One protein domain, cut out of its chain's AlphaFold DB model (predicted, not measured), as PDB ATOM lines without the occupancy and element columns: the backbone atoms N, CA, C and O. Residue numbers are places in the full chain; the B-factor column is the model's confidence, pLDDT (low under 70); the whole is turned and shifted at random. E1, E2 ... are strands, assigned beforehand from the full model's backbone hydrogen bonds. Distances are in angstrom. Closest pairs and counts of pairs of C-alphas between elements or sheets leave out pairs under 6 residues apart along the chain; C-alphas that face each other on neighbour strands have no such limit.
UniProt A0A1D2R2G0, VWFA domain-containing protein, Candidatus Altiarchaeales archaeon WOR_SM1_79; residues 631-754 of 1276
ATOM      1  N   ILE A 631     278.010 275.094 257.989       92.19
ATOM      2  CA  ILE A 631     276.952 276.093 257.813       92.19
ATOM      3  C   ILE A 631     275.862 275.882 258.845       92.19
ATOM      4  O   ILE A 631     275.582 274.744 259.212       92.19
ATOM      5  N   ILE A 632     275.248 276.970 259.306       92.75
ATOM      6  CA  ILE A 632     274.095 276.914 260.208       92.75
ATOM      7  C   ILE A 632     272.850 276.601 259.373       92.75
ATOM      8  O   ILE A 632     272.564 277.315 258.406       92.75
ATOM      9  N   THR A 633     272.131 275.536 259.727       93.00
ATOM     10  CA  THR A 633     270.975 275.036 258.959       93.00
ATOM     11  C   THR A 633     269.647 275.181 259.676       93.00
ATOM     12  O   THR A 633     268.627 275.322 259.007       93.00
ATOM     13  N   GLU A 634     269.633 275.169 261.007       92.50
ATOM     14  CA  GLU A 634     268.393 275.249 261.779       92.50
ATOM     15  C   GLU A 634     268.643 275.832 263.175       92.50
ATOM     16  O   GLU A 634     269.668 275.549 263.798       92.50
ATOM     17  N   ILE A 635     267.701 276.629 263.677       90.19
ATOM     18  CA  ILE A 635     267.689 277.164 265.041       90.19
ATOM     19  C   ILE A 635     266.343 276.797 265.663       90.19
ATOM     20  O   ILE A 635     265.297 277.030 265.066       90.19
ATOM     21  N   VAL A 636     266.364 276.182 266.844       88.75
ATOM     22  CA  VAL A 636     265.165 275.641 267.494       88.75
ATOM     23  C   VAL A 636     264.970 276.283 268.856       88.75
ATOM     24  O   VAL A 636     265.797 276.076 269.754       88.75
ATOM     25  N   ASP A 637     263.829 276.947 269.034       84.88
ATOM     26  CA  ASP A 637     263.318 277.301 270.352       84.88
ATOM     27  C   ASP A 637     262.368 276.196 270.824       84.88
ATOM     28  O   ASP A 637     261.204 276.107 270.447       84.88
ATOM     29  N   SER A 638     262.866 275.312 271.686       77.62
ATOM     30  CA  SER A 638     262.058 274.211 272.216       77.62
ATOM     31  C   SER A 638     261.272 274.570 273.484       77.62
ATOM     32  O   SER A 638     260.801 273.659 274.163       77.62
ATOM     33  N   GLY A 639     261.184 275.852 273.876       69.69
ATOM     34  CA  GLY A 639     260.602 276.277 275.158       69.69
ATOM     35  C   GLY A 639     261.375 275.761 276.385       69.69
ATOM     36  O   GLY A 639     260.844 275.710 277.500       69.69
ATOM     37  N   GLY A 640     262.618 275.316 276.170       78.69
ATOM     38  CA  GLY A 640     263.466 274.590 277.112       78.69
ATOM     39  C   GLY A 640     264.941 274.623 276.698       78.69
ATOM     40  O   GLY A 640     265.588 275.655 276.798       78.69
ATOM     41  N   THR A 641     265.517 273.484 276.302       83.62
ATOM     42  CA  THR A 641     266.889 273.449 275.755       83.62
ATOM     43  C   THR A 641     266.855 273.861 274.291       83.62
ATOM     44  O   THR A 641     266.228 273.181 273.487       83.62
ATOM     45  N   GLU A 642     267.524 274.942 273.932       87.19
ATOM     46  CA  GLU A 642     267.567 275.413 272.547       87.19
ATOM     47  C   GLU A 642     268.635 274.659 271.753       87.19
ATOM     48  O   GLU A 642     269.570 274.075 272.323       87.19
ATOM     49  N   TYR A 643     268.496 274.664 270.430       89.56
ATOM     50  CA  TYR A 643     269.418 273.968 269.541       89.56
ATOM     51  C   TYR A 643     269.824 274.843 268.360       89.56
ATOM     52  O   TYR A 643     268.986 275.507 267.762       89.56
ATOM     53  N   ILE A 644     271.104 274.780 268.001       91.44
ATOM     54  CA  ILE A 644     271.630 275.327 266.746       91.44
ATOM     55  C   ILE A 644     272.224 274.166 265.962       91.44
ATOM     56  O   ILE A 644     273.165 273.514 266.425       91.44
ATOM     57  N   GLU A 645     271.668 273.880 264.795       94.12
ATOM     58  CA  GLU A 645     272.159 272.850 263.896       94.12
ATOM     59  C   GLU A 645     273.193 273.397 262.916       94.12
ATOM     60  O   GLU A 645     273.065 274.500 262.383       94.12
ATOM     61  N   VAL A 646     274.209 272.574 262.660       95.00
ATOM     62  CA  VAL A 646     275.174 272.778 261.594       95.00
ATOM     63  C   VAL A 646     275.241 271.577 260.654       95.00
ATOM     64  O   VAL A 646     275.203 270.418 261.081       95.00
ATOM     65  N   PHE A 647     275.440 271.869 259.375       94.44
ATOM     66  CA  PHE A 647     275.735 270.899 258.327       94.44
ATOM     67  C   PHE A 647     277.163 271.094 257.824       94.44
ATOM     68  O   PHE A 647     277.618 272.225 257.646       94.44
ATOM     69  N   ASN A 648     277.883 269.995 257.610       92.44
ATOM     70  CA  ASN A 648     279.207 270.041 257.004       92.44
ATOM     71  C   ASN A 648     279.095 269.884 255.484       92.44
ATOM     72  O   ASN A 648     279.019 268.768 254.976       92.44
ATOM     73  N   GLU A 649     279.114 271.009 254.775       87.31
ATOM     74  CA  GLU A 649     279.126 271.056 253.307       87.31
ATOM     75  C   GLU A 649     280.531 270.848 252.708       87.31
ATOM     76  O   GLU A 649     280.685 270.779 251.488       87.31
ATOM     77  N   GLY A 650     281.565 270.758 253.552       80.94
ATOM     78  CA  GLY A 650     282.947 270.532 253.135       80.94
ATOM     79  C   GLY A 650     283.230 269.082 252.735       80.94
ATOM     80  O   GLY A 650     282.418 268.181 252.936       80.94
ATOM     81  N   THR A 651     284.426 268.837 252.196       76.69
ATOM     82  CA  THR A 651     284.866 267.500 251.746       76.69
ATOM     83  C   THR A 651     285.598 266.696 252.831       76.69
ATOM     84  O   THR A 651     285.872 265.507 252.654       76.69
ATOM     85  N   VAL A 652     285.882 267.306 253.990       82.94
ATOM     86  CA  VAL A 652     286.541 266.672 255.150       82.94
ATOM     87  C   VAL A 652     285.752 266.844 256.443       82.94
ATOM     88  O   VAL A 652     284.904 267.721 256.571       82.94
ATOM     89  N   ALA A 653     286.028 265.989 257.429       86.94
ATOM     90  CA  ALA A 653     285.335 266.004 258.713       86.94
ATOM     91  C   ALA A 653     285.730 267.207 259.594       86.94
ATOM     92  O   ALA A 653     286.911 267.540 259.691       86.94
ATOM     93  N   ALA A 654     284.763 267.812 260.294       86.94
ATOM     94  CA  ALA A 654     284.992 268.914 261.232       86.94
ATOM     95  C   ALA A 654     285.110 268.428 262.679       86.94
ATOM     96  O   ALA A 654     284.190 267.788 263.189       86.94
ATOM     97  N   GLU A 655     286.192 268.795 263.370       88.75
ATOM     98  CA  GLU A 655     286.354 268.590 264.817       88.75
ATOM     99  C   GLU A 655     285.626 269.697 265.600       88.75
ATOM    100  O   GLU A 655     286.142 270.797 265.815       88.75
ATOM    101  N   LEU A 656     284.403 269.415 266.045       88.75
ATOM    102  CA  LEU A 656     283.506 270.380 266.690       88.75
ATOM    103  C   LEU A 656     283.970 270.806 268.085       88.75
ATOM    104  O   LEU A 656     283.644 271.901 268.527       88.75
ATOM    105  N   ASN A 657     284.807 270.014 268.761       83.81
ATOM    106  CA  ASN A 657     285.420 270.429 270.033       83.81
ATOM    107  C   ASN A 657     286.299 271.683 269.897       83.81
ATOM    108  O   ASN A 657     286.520 272.396 270.875       83.81
ATOM    109  N   ASN A 658     286.782 271.954 268.684       80.75
ATOM    110  CA  ASN A 658     287.543 273.152 268.365       80.75
ATOM    111  C   ASN A 658     286.649 274.325 267.938       80.75
ATOM    112  O   ASN A 658     287.170 275.390 267.634       80.75
ATOM    113  N   HIS A 659     285.326 274.155 267.912       86.75
ATOM    114  CA  HIS A 659     284.371 275.169 267.482       86.75
ATOM    115  C   HIS A 659     283.474 275.590 268.647       86.75
ATOM    116  O   HIS A 659     283.004 274.767 269.436       86.75
ATOM    117  N   GLY A 660     283.246 276.893 268.766       85.94
ATOM    118  CA  GLY A 660     282.250 277.466 269.663       85.94
ATOM    119  C   GLY A 660     281.215 278.269 268.898       85.94
ATOM    120  O   GLY A 660     281.415 278.573 267.725       85.94
ATOM    121  N   ILE A 661     280.140 278.632 269.590       85.94
ATOM    122  CA  ILE A 661     279.131 279.552 269.076       85.94
ATOM    123  C   ILE A 661     279.231 280.865 269.848       85.94
ATOM    124  O   ILE A 661     279.423 280.866 271.072       85.94
ATOM    125  N   THR A 662     279.135 281.969 269.120       83.00
ATOM    126  CA  THR A 662     279.034 283.317 269.673       83.00
ATOM    127  C   THR A 662     277.773 283.990 269.167       83.00
ATOM    128  O   THR A 662     277.373 283.755 268.028       83.00
ATOM    129  N   LEU A 663     277.205 284.849 270.001       78.06
ATOM    130  CA  LEU A 663     276.188 285.819 269.613       78.06
ATOM    131  C   LEU A 663     276.865 287.178 269.372       78.06
ATOM    132  O   LEU A 663     277.925 287.454 269.952       78.06
ATOM    133  N   ASP A 664     276.279 287.984 268.490       72.50
ATOM    134  CA  ASP A 664     276.625 289.386 268.229       72.50
ATOM    135  C   ASP A 664     278.095 289.601 267.891       72.50
ATOM    136  O   ASP A 664     278.834 290.263 268.615       72.50
ATOM    137  N   ASN A 665     278.563 288.995 266.796       65.38
ATOM    138  CA  ASN A 665     279.926 289.208 266.293       65.38
ATOM    139  C   ASN A 665     281.045 288.894 267.312       65.38
ATOM    140  O   ASN A 665     282.140 289.455 267.249       65.38
ATOM    141  N   GLY A 666     280.804 287.970 268.250       59.47
ATOM    142  CA  GLY A 666     281.818 287.535 269.215       59.47
ATOM    143  C   GLY A 666     281.787 288.256 270.562       59.47
ATOM    144  O   GLY A 666     282.665 287.997 271.389       59.47
ATOM    145  N   VAL A 667     280.791 289.116 270.805       60.53
ATOM    146  CA  VAL A 667     280.610 289.823 272.084       60.53
ATOM    147  C   VAL A 667     280.234 288.855 273.206       60.53
ATOM    148  O   VAL A 667     280.819 288.909 274.291       60.53
ATOM    149  N   SER A 668     279.334 287.910 272.920       66.44
ATOM    150  CA  SER A 668     278.794 286.978 273.913       66.44
ATOM    151  C   SER A 668     279.088 285.532 273.519       66.44
ATOM    152  O   SER A 668     278.528 284.982 272.572       66.44
ATOM    153  N   TRP A 669     279.988 284.874 274.255       73.38
ATOM    154  CA  TRP A 669     280.246 283.446 274.066       73.38
ATOM    155  C   TRP A 669     279.137 282.605 274.689       73.38
ATOM    156  O   TRP A 669     278.899 282.680 275.897       73.38
ATOM    157  N   LEU A 670     278.581 281.677 273.908       72.94
ATOM    158  CA  LEU A 670     277.794 280.589 274.474       72.94
ATOM    159  C   LEU A 670     278.753 279.626 275.186       72.94
ATOM    160  O   LEU A 670     279.476 278.833 274.575       72.94
ATOM    161  N   THR A 671     278.833 279.761 276.509       67.31
ATOM    162  CA  THR A 671     279.764 278.998 277.362       67.31
ATOM    163  C   THR A 671     279.122 277.771 278.011       67.31
ATOM    164  O   THR A 671     279.839 276.892 278.489       67.31
ATOM    165  N   SER A 672     277.792 277.687 278.014       70.31
ATOM    166  CA  SER A 672     277.006 276.651 278.695       70.31
ATOM    167  C   SER A 672     276.572 275.485 277.798       70.31
ATOM    168  O   SER A 672     276.125 274.464 278.324       70.31
ATOM    169  N   GLY A 673     276.696 275.601 276.473       78.69
ATOM    170  CA  GLY A 673     276.196 274.592 275.540       78.69
ATOM    171  C   GLY A 673     277.179 273.469 275.189       78.69
ATOM    172  O   GLY A 673     278.386 273.551 275.442       78.69
ATOM    173  N   THR A 674     276.663 272.401 274.574       89.44
ATOM    174  CA  THR A 674     277.464 271.236 274.153       89.44
ATOM    175  C   THR A 674     277.081 270.713 272.773       89.44
ATOM    176  O   THR A 674     275.897 270.579 272.458       89.44
ATOM    177  N   TRP A 675     278.090 270.354 271.977       92.94
ATOM    178  CA  TRP A 675     277.902 269.621 270.727       92.94
ATOM    179  C   TRP A 675     277.425 268.195 271.000       92.94
ATOM    180  O   TRP A 675     277.955 267.502 271.871       92.94
ATOM    181  N   ASN A 676     276.466 267.720 270.208       94.56
ATOM    182  CA  ASN A 676     275.972 266.346 270.295       94.56
ATOM    183  C   ASN A 676     277.007 265.289 269.861       94.56
ATOM    184  O   ASN A 676     276.869 264.110 270.193       94.56
ATOM    185  N   LYS A 677     278.027 265.700 269.101       93.69
ATOM    186  CA  LYS A 677     279.108 264.865 268.569       93.69
ATOM    187  C   LYS A 677     280.427 265.640 268.616       93.69
ATOM    188  O   LYS A 677     280.439 266.856 268.493       93.69
ATOM    189  N   ALA A 678     281.543 264.924 268.755       90.56
ATOM    190  CA  ALA A 678     282.883 265.518 268.721       90.56
ATOM    191  C   ALA A 678     283.343 265.877 267.297       90.56
ATOM    192  O   ALA A 678     284.075 266.846 267.122       90.56
ATOM    193  N   THR A 679     282.886 265.111 266.303       92.31
ATOM    194  CA  THR A 679     283.268 265.247 264.895       92.31
ATOM    195  C   THR A 679     282.023 265.128 264.015       92.31
ATOM    196  O   THR A 679     281.161 264.284 264.287       92.31
ATOM    197  N   VAL A 680     281.933 265.926 262.950       93.56
ATOM    198  CA  VAL A 680     280.894 265.815 261.913       93.56
ATOM    199  C   VAL A 680     281.532 265.507 260.557       93.56
ATOM    200  O   VAL A 680     282.451 266.194 260.123       93.56
ATOM    201  N   LEU A 681     281.093 264.421 259.917       93.06
ATOM    202  CA  LEU A 681     281.600 263.981 258.609       93.06
ATOM    203  C   LEU A 681     281.074 264.886 257.479       93.06
ATOM    204  O   LEU A 681     280.101 265.600 257.716       93.06
ATOM    205  N   PRO A 682     281.690 264.867 256.283       88.50
ATOM    206  CA  PRO A 682     281.107 265.467 255.082       88.50
ATOM    207  C   PRO A 682     279.663 265.015 254.865       88.50
ATOM    208  O   PRO A 682     279.342 263.851 255.124       88.50
ATOM    209  N   ASP A 683     278.817 265.931 254.402       88.88
ATOM    210  CA  ASP A 683     277.400 265.700 254.117       88.88
ATOM    211  C   ASP A 683     276.614 265.149 255.334       88.88
ATOM    212  O   ASP A 683     275.687 264.345 255.206       88.88
ATOM    213  N   ALA A 684     276.993 265.567 256.550       93.50
ATOM    214  CA  ALA A 684     276.352 265.156 257.797       93.50
ATOM    215  C   ALA A 684     276.049 266.330 258.741       93.50
ATOM    216  O   ALA A 684     276.668 267.391 258.683       93.50
ATOM    217  N   TYR A 685     275.118 266.075 259.666       95.56
ATOM    218  CA  TYR A 685     274.593 267.047 260.626       95.56
ATOM    219  C   TYR A 685     275.133 266.849 262.050       95.56
ATOM    220  O   TYR A 685     275.335 265.714 262.535       95.56
ATOM    221  N   ALA A 686     275.289 267.964 262.756       95.69
ATOM    222  CA  ALA A 686     275.525 268.043 264.192       95.69
ATOM    223  C   ALA A 686     274.755 269.227 264.785       95.69
ATOM    224  O   ALA A 686     274.453 270.177 264.083       95.69
ATOM    225  N   TYR A 687     274.459 269.188 266.081       94.00
ATOM    226  CA  TYR A 687     273.777 270.296 266.747       94.00
ATOM    227  C   TYR A 687     274.459 270.659 268.060       94.00
ATOM    228  O   TYR A 687     275.017 269.802 268.758       94.00
ATOM    229  N   TYR A 688     274.390 271.940 268.392       92.25
ATOM    230  CA  TYR A 688     274.817 272.511 269.655       92.25
ATOM    231  C   TYR A 688     273.593 272.714 270.542       92.25
ATOM    232  O   TYR A 688     272.638 273.370 270.144       92.25
ATOM    233  N   SER A 689     273.606 272.109 271.726       90.19
ATOM    234  CA  SER A 689     272.512 272.184 272.701       90.19
ATOM    235  C   SER A 689     272.806 273.242 273.754       90.19
ATOM    236  O   SER A 689     273.887 273.220 274.344       90.19
ATOM    237  N   ILE A 690     271.851 274.134 274.009       85.94
ATOM    238  CA  ILE A 690     271.988 275.271 274.922       85.94
ATOM    239  C   ILE A 690     271.002 275.076 276.087       85.94
ATOM    240  O   ILE A 690     269.786 275.091 275.886       85.94
ATOM    241  N   PRO A 691     271.480 274.818 277.317       79.56
ATOM    242  CA  PRO A 691     270.607 274.684 278.478       79.56
ATOM    243  C   PRO A 691     269.863 275.989 278.790       79.56
ATOM    244  O   PRO A 691     270.458 277.060 278.751       79.56
ATOM    245  N   PHE A 692     268.599 275.878 279.203       69.75
ATOM    246  CA  PHE A 692     267.759 277.006 279.621       69.75
ATOM    247  C   PHE A 692     268.389 277.810 280.784       69.75
ATOM    248  O   PHE A 692     268.634 277.233 281.852       69.75
ATOM    249  N   GLY A 693     268.634 279.120 280.616       65.25
ATOM    250  CA  GLY A 693     269.213 280.004 281.647       65.25
ATOM    251  C   GLY A 693     269.996 281.211 281.100       65.25
ATOM    252  O   GLY A 693     269.884 281.537 279.929       65.25
ATOM    253  N   GLU A 694     270.796 281.884 281.947       47.91
ATOM    254  CA  GLU A 694     271.670 283.005 281.540       47.91
ATOM    255  C   GLU A 694     272.585 282.550 280.378       47.91
ATOM    256  O   GLU A 694     273.414 281.655 280.577       47.91
ATOM    257  N   ASN A 695     272.415 283.147 279.185       54.81
ATOM    258  CA  ASN A 695     272.978 282.791 277.860       54.81
ATOM    259  C   ASN A 695     272.120 281.886 276.940       54.81
ATOM    260  O   ASN A 695     272.678 281.196 276.088       54.81
ATOM    261  N   SER A 696     270.796 281.852 277.091       61.22
ATOM    262  CA  SER A 696     269.877 281.335 276.064       61.22
ATOM    263  C   SER A 696     269.681 282.353 274.922       61.22
ATOM    264  O   SER A 696     269.965 283.536 275.109       61.22
ATOM    265  N   LEU A 697     269.187 281.923 273.754       68.62
ATOM    266  CA  LEU A 697     268.917 282.719 272.534       68.62
ATOM    267  C   LEU A 697     267.862 283.839 272.709       68.62
ATOM    268  O   LEU A 697     267.398 284.418 271.735       68.62
ATOM    269  N   TYR A 698     267.498 284.152 273.954       56.62
ATOM    270  CA  TYR A 698     266.556 285.201 274.345       56.62
ATOM    271  C   TYR A 698     267.116 286.604 274.105       56.62
ATOM    272  O   TYR A 698     266.345 287.553 274.013       56.62
ATOM    273  N   ASP A 699     268.445 286.743 274.046       56.12
ATOM    274  CA  ASP A 699     269.089 287.937 273.502       56.12
ATOM    275  C   ASP A 699     269.071 287.791 271.977       56.12
ATOM    276  O   ASP A 699     269.953 287.168 271.378       56.12
ATOM    277  N   GLN A 700     267.968 288.234 271.373       62.16
ATOM    278  CA  GLN A 700     267.676 288.147 269.941       62.16
ATOM    279  C   GLN A 700     268.487 289.204 269.179       62.16
ATOM    280  O   GLN A 700     267.922 290.091 268.542       62.16
ATOM    281  N   GLY A 701     269.811 289.134 269.341       59.72
ATOM    282  CA  GLY A 701     270.783 290.119 268.891       59.72
ATOM    283  C   GLY A 701     270.903 290.240 267.369       59.72
ATOM    284  O   GLY A 701     269.964 290.013 266.627       59.72
ATOM    285  N   GLU A 702     272.058 290.656 266.869       68.44
ATOM    286  CA  GLU A 702     272.287 290.872 265.438       68.44
ATOM    287  C   GLU A 702     272.665 289.587 264.705       68.44
ATOM    288  O   GLU A 702     272.292 289.407 263.547       68.44
ATOM    289  N   SER A 703     273.443 288.688 265.327       81.38
ATOM    290  CA  SER A 703     273.969 287.517 264.611       81.38
ATOM    291  C   SER A 703     274.365 286.326 265.479       81.38
ATOM    292  O   SER A 703     274.764 286.462 266.632       81.38
ATOM    293  N   ILE A 704     274.336 285.139 264.869       85.81
ATOM    294  CA  ILE A 704     274.888 283.893 265.402       85.81
ATOM    295  C   ILE A 704     276.079 283.489 264.538       85.81
ATOM    296  O   ILE A 704     275.947 283.351 263.320       85.81
ATOM    297  N   SER A 705     277.231 283.238 265.162       86.88
ATOM    298  CA  SER A 705     278.463 282.865 264.460       86.88
ATOM    299  C   SER A 705     279.054 281.553 264.979       86.88
ATOM    300  O   SER A 705     279.132 281.314 266.186       86.88
ATOM    301  N   ILE A 706     279.550 280.722 264.061       87.88
ATOM    302  CA  ILE A 706     280.427 279.587 264.366       87.88
ATOM    303  C   ILE A 706     281.864 280.102 264.372       87.88
ATOM    304  O   ILE A 706     282.344 280.625 263.367       87.88
ATOM    305  N   VAL A 707     282.564 279.922 265.491       83.19
ATOM    306  CA  VAL A 707     283.942 280.389 265.667       83.19
ATOM    307  C   VAL A 707     284.880 279.208 265.882       83.19
ATOM    308  O   VAL A 707     284.735 278.444 266.840       83.19
ATOM    309  N   ASN A 708     285.895 279.085 265.030       79.75
ATOM    310  CA  ASN A 708     286.995 278.152 265.221       79.75
ATOM    311  C   ASN A 708     287.951 278.685 266.303       79.75
ATOM    312  O   ASN A 708     288.661 279.675 266.117       79.75
ATOM    313  N   ARG A 709     287.971 277.994 267.446       75.38
ATOM    314  CA  ARG A 709     288.773 278.282 268.645       75.38
ATOM    315  C   ARG A 709     290.209 277.762 268.562       75.38
ATOM    316  O   ARG A 709     290.984 277.983 269.490       75.38
ATOM    317  N   SER A 710     290.584 277.067 267.486       70.38
ATOM    318  CA  SER A 710     291.972 276.620 267.291       70.38
ATOM    319  C   SER A 710     292.924 277.801 267.092       70.38
ATOM    320  O   SER A 710     294.117 277.678 267.361       70.38
ATOM    321  N   ILE A 711     292.399 278.948 266.648       66.94
ATOM    322  CA  ILE A 711     293.133 280.207 266.551       66.94
ATOM    323  C   ILE A 711     292.846 281.026 267.820       66.94
ATOM    324  O   ILE A 711     291.672 281.227 268.137       66.94
ATOM    325  N   PRO A 712     293.870 281.553 268.526       64.81
ATOM    326  CA  PRO A 712     293.686 282.379 269.730       64.81
ATOM    327  C   PRO A 712     292.777 283.591 269.519       64.81
ATOM    328  O   PRO A 712     292.174 284.103 270.455       64.81
ATOM    329  N   GLU A 713     292.702 284.053 268.276       66.69
ATOM    330  CA  GLU A 713     291.921 285.201 267.863       66.69
ATOM    331  C   GLU A 713     290.484 284.852 267.440       66.69
ATOM    332  O   GLU A 713     289.678 285.767 267.348       66.69
ATOM    333  N   GLY A 714     290.129 283.576 267.263       69.62
ATOM    334  CA  GLY A 714     288.782 283.149 266.871       69.62
ATOM    335  C   GLY A 714     288.436 283.512 265.424       69.62
ATOM    336  O   GLY A 714     288.153 284.664 265.116       69.62
ATOM    337  N   LEU A 715     288.447 282.523 264.528       73.75
ATOM    338  CA  LEU A 715     288.031 282.709 263.131       73.75
ATOM    339  C   LEU A 715     286.541 282.397 262.998       73.75
ATOM    340  O   LEU A 715     286.135 281.272 263.291       73.75
ATOM    341  N   ILE A 716     285.744 283.359 262.535       76.19
ATOM    342  CA  ILE A 716     284.347 283.112 262.165       76.19
ATOM    343  C   ILE A 716     284.337 282.273 260.884       76.19
ATOM    344  O   ILE A 716     284.830 282.708 259.846       76.19
ATOM    345  N   THR A 717     283.805 281.054 260.965       76.00
ATOM    346  CA  THR A 717     283.708 280.117 259.834       76.00
ATOM    347  C   THR A 717     282.330 280.129 259.181       76.00
ATOM    348  O   THR A 717     282.192 279.718 258.036       76.00
ATOM    349  N   SER A 718     281.306 280.579 259.909       84.00
ATOM    350  CA  SER A 718     279.934 280.741 259.423       84.00
ATOM    351  C   SER A 718     279.206 281.755 260.288       84.00
ATOM    352  O   SER A 718     279.495 281.846 261.484       84.00
ATOM    353  N   GLN A 719     278.265 282.487 259.706       87.00
ATOM    354  CA  GLN A 719     277.459 283.467 260.414       87.00
ATOM    355  C   GLN A 719     276.099 283.626 259.744       87.00
ATOM    356  O   GLN A 719     276.000 283.538 258.522       87.00
ATOM    357  N   VAL A 720     275.077 283.880 260.556       85.94
ATOM    358  CA  VAL A 720     273.744 284.289 260.109       85.94
ATOM    359  C   VAL A 720     273.253 285.443 260.970       85.94
ATOM    360  O   VAL A 720     273.506 285.447 262.175       85.94
ATOM    361  N   SER A 721     272.563 286.408 260.365       80.69
ATOM    362  CA  SER A 721     271.874 287.459 261.116       80.69
ATOM    363  C   SER A 721     270.531 286.924 261.599       80.69
ATOM    364  O   SER A 721     269.748 286.453 260.781       80.69
ATOM    365  N   TYR A 722     270.267 286.956 262.901       79.56
ATOM    366  CA  TYR A 722     269.162 286.225 263.539       79.56
ATOM    367  C   TYR A 722     268.398 287.110 264.516       79.56
ATOM    368  O   TYR A 722     269.015 287.963 265.129       79.56
ATOM    369  N   GLY A 723     267.108 286.845 264.732       73.75
ATOM    370  CA  GLY A 723     266.345 287.467 265.816       73.75
ATOM    371  C   GLY A 723     265.789 288.840 265.436       73.75
ATOM    372  O   GLY A 723     265.507 289.088 264.269       73.75
ATOM    373  N   GLN A 724     265.639 289.744 266.412       69.88
ATOM    374  CA  GLN A 724     264.974 291.052 266.245       69.88
ATOM    375  C   GLN A 724     265.699 291.987 265.281       69.88
ATOM    376  O   GLN A 724     265.111 292.941 264.793       69.88
ATOM    377  N   LYS A 725     266.983 291.730 265.018       69.12
ATOM    378  CA  LYS A 725     267.834 292.581 264.180       69.12
ATOM    379  C   LYS A 725     268.368 291.864 262.941       69.12
ATOM    380  O   LYS A 725     269.268 292.381 262.282       69.12
ATOM    381  N   GLY A 726     267.874 290.660 262.648       70.12
ATOM    382  CA  GLY A 726     268.386 289.827 261.567       70.12
ATOM    383  C   GLY A 726     267.313 289.232 260.660       70.12
ATOM    384  O   GLY A 726     266.184 288.997 261.072       70.12
ATOM    385  N   VAL A 727     267.716 288.937 259.421       69.62
ATOM    386  CA  VAL A 727     266.862 288.378 258.352       69.62
ATOM    387  C   VAL A 727     266.405 286.936 258.601       69.62
ATOM    388  O   VAL A 727     265.489 286.449 257.945       69.62
ATOM    389  N   VAL A 728     267.065 286.195 259.499       79.25
ATOM    390  CA  VAL A 728     266.586 284.866 259.894       79.25
ATOM    391  C   VAL A 728     265.434 285.055 260.877       79.25
ATOM    392  O   VAL A 728     265.675 285.651 261.932       79.25
ATOM    393  N   PRO A 729     264.226 284.525 260.577       76.62
ATOM    394  CA  PRO A 729     263.082 284.675 261.456       76.62
ATOM    395  C   PRO A 729     263.392 284.264 262.888       76.62
ATOM    396  O   PRO A 729     264.160 283.330 263.121       76.62
ATOM    397  N   ASP A 730     262.771 284.943 263.840       73.62
ATOM    398  CA  ASP A 730     262.802 284.516 265.231       73.62
ATOM    399  C   ASP A 730     261.879 283.291 265.413       73.62
ATOM    400  O   ASP A 730     260.682 283.365 265.094       73.62
ATOM    401  N   PRO A 731     262.393 282.123 265.846       76.00
ATOM    402  CA  PRO A 731     261.553 280.984 266.169       76.00
ATOM    403  C   PRO A 731     260.713 281.328 267.397       76.00
ATOM    404  O   PRO A 731     261.242 281.584 268.473       76.00
ATOM    405  N   ILE A 732     259.388 281.270 267.260       77.31
ATOM    406  CA  ILE A 732     258.517 281.360 268.433       77.31
ATOM    407  C   ILE A 732     258.725 280.128 269.331       77.31
ATOM    408  O   ILE A 732     259.093 279.055 268.830       77.31
ATOM    409  N   PRO A 733     258.400 280.217 270.634       78.06
ATOM    410  CA  PRO A 733     258.513 279.077 271.527       78.06
ATOM    411  C   PRO A 733     257.819 277.835 270.964       78.06
ATOM    412  O   PRO A 733     256.644 277.885 270.593       78.06
ATOM    413  N   TRP A 734     258.539 276.710 270.991       80.00
ATOM    414  CA  TRP A 734     258.161 275.387 270.473       80.00
ATOM    415  C   TRP A 734     258.276 275.187 268.952       80.00
ATOM    416  O   TRP A 734     257.895 274.114 268.475       80.00
ATOM    417  N   GLU A 735     258.817 276.151 268.206       85.19
ATOM    418  CA  GLU A 735     259.049 276.064 266.758       85.19
ATOM    419  C   GLU A 735     260.548 276.102 266.408       85.19
ATOM    420  O   GLU A 735     261.428 276.221 267.267       85.19
ATOM    421  N   SER A 736     260.859 275.936 265.124       87.88
ATOM    422  CA  SER A 736     262.203 276.139 264.595       87.88
ATOM    423  C   SER A 736     262.201 277.092 263.412       87.88
ATOM    424  O   SER A 736     261.164 277.414 262.833       87.88
ATOM    425  N   VAL A 737     263.385 277.567 263.054       87.56
ATOM    426  CA  VAL A 737     263.639 278.302 261.819       87.56
ATOM    427  C   VAL A 737     264.742 277.588 261.071       87.56
ATOM    428  O   VAL A 737     265.770 277.223 261.642       87.56
ATOM    429  N   ALA A 738     264.497 277.332 259.795       88.69
ATOM    430  CA  ALA A 738     265.285 276.416 258.998       88.69
ATOM    431  C   ALA A 738     265.693 277.060 257.675       88.69
ATOM    432  O   ALA A 738     264.895 277.718 257.002       88.69
ATOM    433  N   ARG A 739     266.950 276.829 257.300       88.94
ATOM    434  CA  ARG A 739     267.516 277.163 255.996       88.94
ATOM    435  C   ARG A 739     267.008 276.170 254.953       88.94
ATOM    436  O   ARG A 739     267.087 274.973 255.191       88.94
ATOM    437  N   TYR A 740     266.546 276.627 253.796       86.81
ATOM    438  CA  TYR A 740     265.941 275.782 252.767       86.81
ATOM    439  C   TYR A 740     266.977 274.957 251.987       86.81
ATOM    440  O   TYR A 740     268.027 275.456 251.568       86.81
ATOM    441  N   TRP A 741     266.640 273.690 251.754       87.81
ATOM    442  CA  TRP A 741     267.375 272.766 250.893       87.81
ATOM    443  C   TRP A 741     266.753 272.719 249.492       87.81
ATOM    444  O   TRP A 741     265.608 272.293 249.328       87.81
ATOM    445  N   ASP A 742     267.516 273.103 248.462       82.75
ATOM    446  CA  ASP A 742     267.027 273.185 247.075       82.75
ATOM    447  C   ASP A 742     266.989 271.832 246.331       82.75
ATOM    448  O   ASP A 742     266.556 271.758 245.178       82.75
ATOM    449  N   GLY A 743     267.421 270.754 246.992       83.88
ATOM    450  CA  GLY A 743     267.586 269.416 246.422       83.88
ATOM    451  C   GLY A 743     269.045 269.024 246.176       83.88
ATOM    452  O   GLY A 743     269.328 267.832 246.077       83.88
ATOM    453  N   ASN A 744     269.959 269.995 246.118       81.62
ATOM    454  CA  ASN A 744     271.396 269.784 245.916       81.62
ATOM    455  C   ASN A 744     272.251 270.436 247.011       81.62
ATOM    456  O   ASN A 744     273.309 269.905 247.354       81.62
ATOM    457  N   LYS A 745     271.839 271.603 247.517       86.50
ATOM    458  CA  LYS A 745     272.538 272.359 248.557       86.50
ATOM    459  C   LYS A 745     271.569 273.187 249.396       86.50
ATOM    460  O   LYS A 745     270.439 273.475 249.005       86.50
ATOM    461  N   TYR A 746     272.061 273.632 250.542       88.12
ATOM    462  CA  TYR A 746     271.410 274.688 251.297       88.12
ATOM    463  C   TYR A 746     271.609 276.036 250.595       88.12
ATOM    464  O   TYR A 746     272.728 276.389 250.215       88.12
ATOM    465  N   ILE A 747     270.524 276.790 250.438       84.62
ATOM    466  CA  ILE A 747     270.540 278.167 249.927       84.62
ATOM    467  C   ILE A 747     270.202 279.139 251.054       84.62
ATOM    468  O   ILE A 747     269.778 278.716 252.122       84.62
ATOM    469  N   ASP A 748     270.420 280.436 250.862       77.00
ATOM    470  CA  ASP A 748     270.264 281.430 251.934       77.00
ATOM    471  C   ASP A 748     268.803 281.848 252.188       77.00
ATOM    472  O   ASP A 748     268.518 282.987 252.518       77.00
ATOM    473  N   GLU A 749     267.863 280.913 252.037       80.06
ATOM    474  CA  GLU A 749     266.436 281.119 252.293       80.06
ATOM    475  C   GLU A 749     266.064 280.544 253.652       80.06
ATOM    476  O   GLU A 749     266.170 279.340 253.861       80.06
ATOM    477  N   TRP A 750     265.599 281.395 254.563       82.06
ATOM    478  CA  TRP A 750     265.155 280.989 255.892       82.06
ATOM    479  C   TRP A 750     263.647 281.106 256.013       82.06
ATOM    480  O   TRP A 750     263.036 282.049 255.510       82.06
ATOM    481  N   ALA A 751     263.038 280.130 256.675       80.75
ATOM    482  CA  ALA A 751     261.625 280.158 256.995       80.75
ATOM    483  C   ALA A 751     261.377 279.474 258.337       80.75
ATOM    484  O   ALA A 751     262.127 278.599 258.769       80.75
ATOM    485  N   ARG A 752     260.288 279.876 258.981       83.44
ATOM    486  CA  ARG A 752     259.800 279.244 260.198       83.44
ATOM    487  C   ARG A 752     259.184 277.885 259.877       83.44
ATOM    488  O   ARG A 752     258.393 277.767 258.941       83.44
ATOM    489  N   ASP A 753     259.510 276.888 260.684       82.00
ATOM    490  CA  ASP A 753     258.916 275.562 260.654       82.00
ATOM    491  C   ASP A 753     258.255 275.259 262.003       82.00
ATOM    492  O   ASP A 753     258.856 275.321 263.074       82.00
ATOM    493  N   SER A 754     256.981 274.881 261.940       78.38
ATOM    494  CA  SER A 754     256.210 274.427 263.102       78.38
ATOM    495  C   SER A 754     256.766 273.146 263.743       78.38
ATOM    496  O   SER A 754     256.309 272.731 264.809       78.38
TER     497      SER A 754
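What this domain is: This is residues 631 to 754 of the 1276 residues of the protein "VWFA domain-containing protein" of Candidatus Altiarchaeales archaeon WOR_SM1_79 (UniProt A0A1D2R2G0). Two sheets lie partly face to face with their strands crossed: E3, E5 and E6 cover part of a larger wall, E4 E2 E1 E7 E8, and the hairpin E7 and E8 extends that wall past the cover. The printed part has 124 residues, no named helix and strands E1 to E8 in that order along the chain; both sheets are antiparallel, the smaller in the order E3 E5 E6. It is all strand, though under half of the residues, 51, are in named strands. The whole is compact, with a radius of gyration of the C-alphas of 13.6 A and spans of 36 by 34 by 23 A.

How they stand to each other: Start at E1, residues 631 to 636, a hairpin with E2, residues 642 to 648; N 633 and O 645 are within hydrogen-bond range at 3.0 A. E4, residues 685 to 690, is antiparallel to its neighbour E2, with N 646 and O 686 at 2.8 A. E7, residues 736 to 741, is E1's antiparallel neighbour, with N 737 and O 635 at 2.8 A, and forms a hairpin with E8, residues 746 to 753, with N 740 and O 749 at 2.7 A. E8 bends by 84 degrees at residue 749. In the other sheet, look at inner strand E5, residues 703 to 708: its antiparallel neighbours are E3, residues 659 to 663, with N 662 and O 705 at 3.0 A, and its hairpin partner E6, residues 715 to 721, with N 706 and O 718 at 2.8 A. The sheets form a sandwich, two sheets face to face, 10.8 A centre to centre where they face, their strands at 55 degrees. The closest C-alphas of E1 and E6, those of Ile 631 and Ser 718, are 5.8 A apart.

Where its parts are: Find C-alpha 631 at (276.952, 276.093, 257.813), where E1 begins. E2 runs 20.1 A, E6 17.0 A and E4 16.7 A; E8 ends at C-alpha 753, (258.916, 275.562, 260.654).

The domain as a whole: The printed part has no cut. Links E3 to E4, E4 to E5 and E6 to E7 are long. Confidence is low, under 70, for 24 residues, among them 692 to 702.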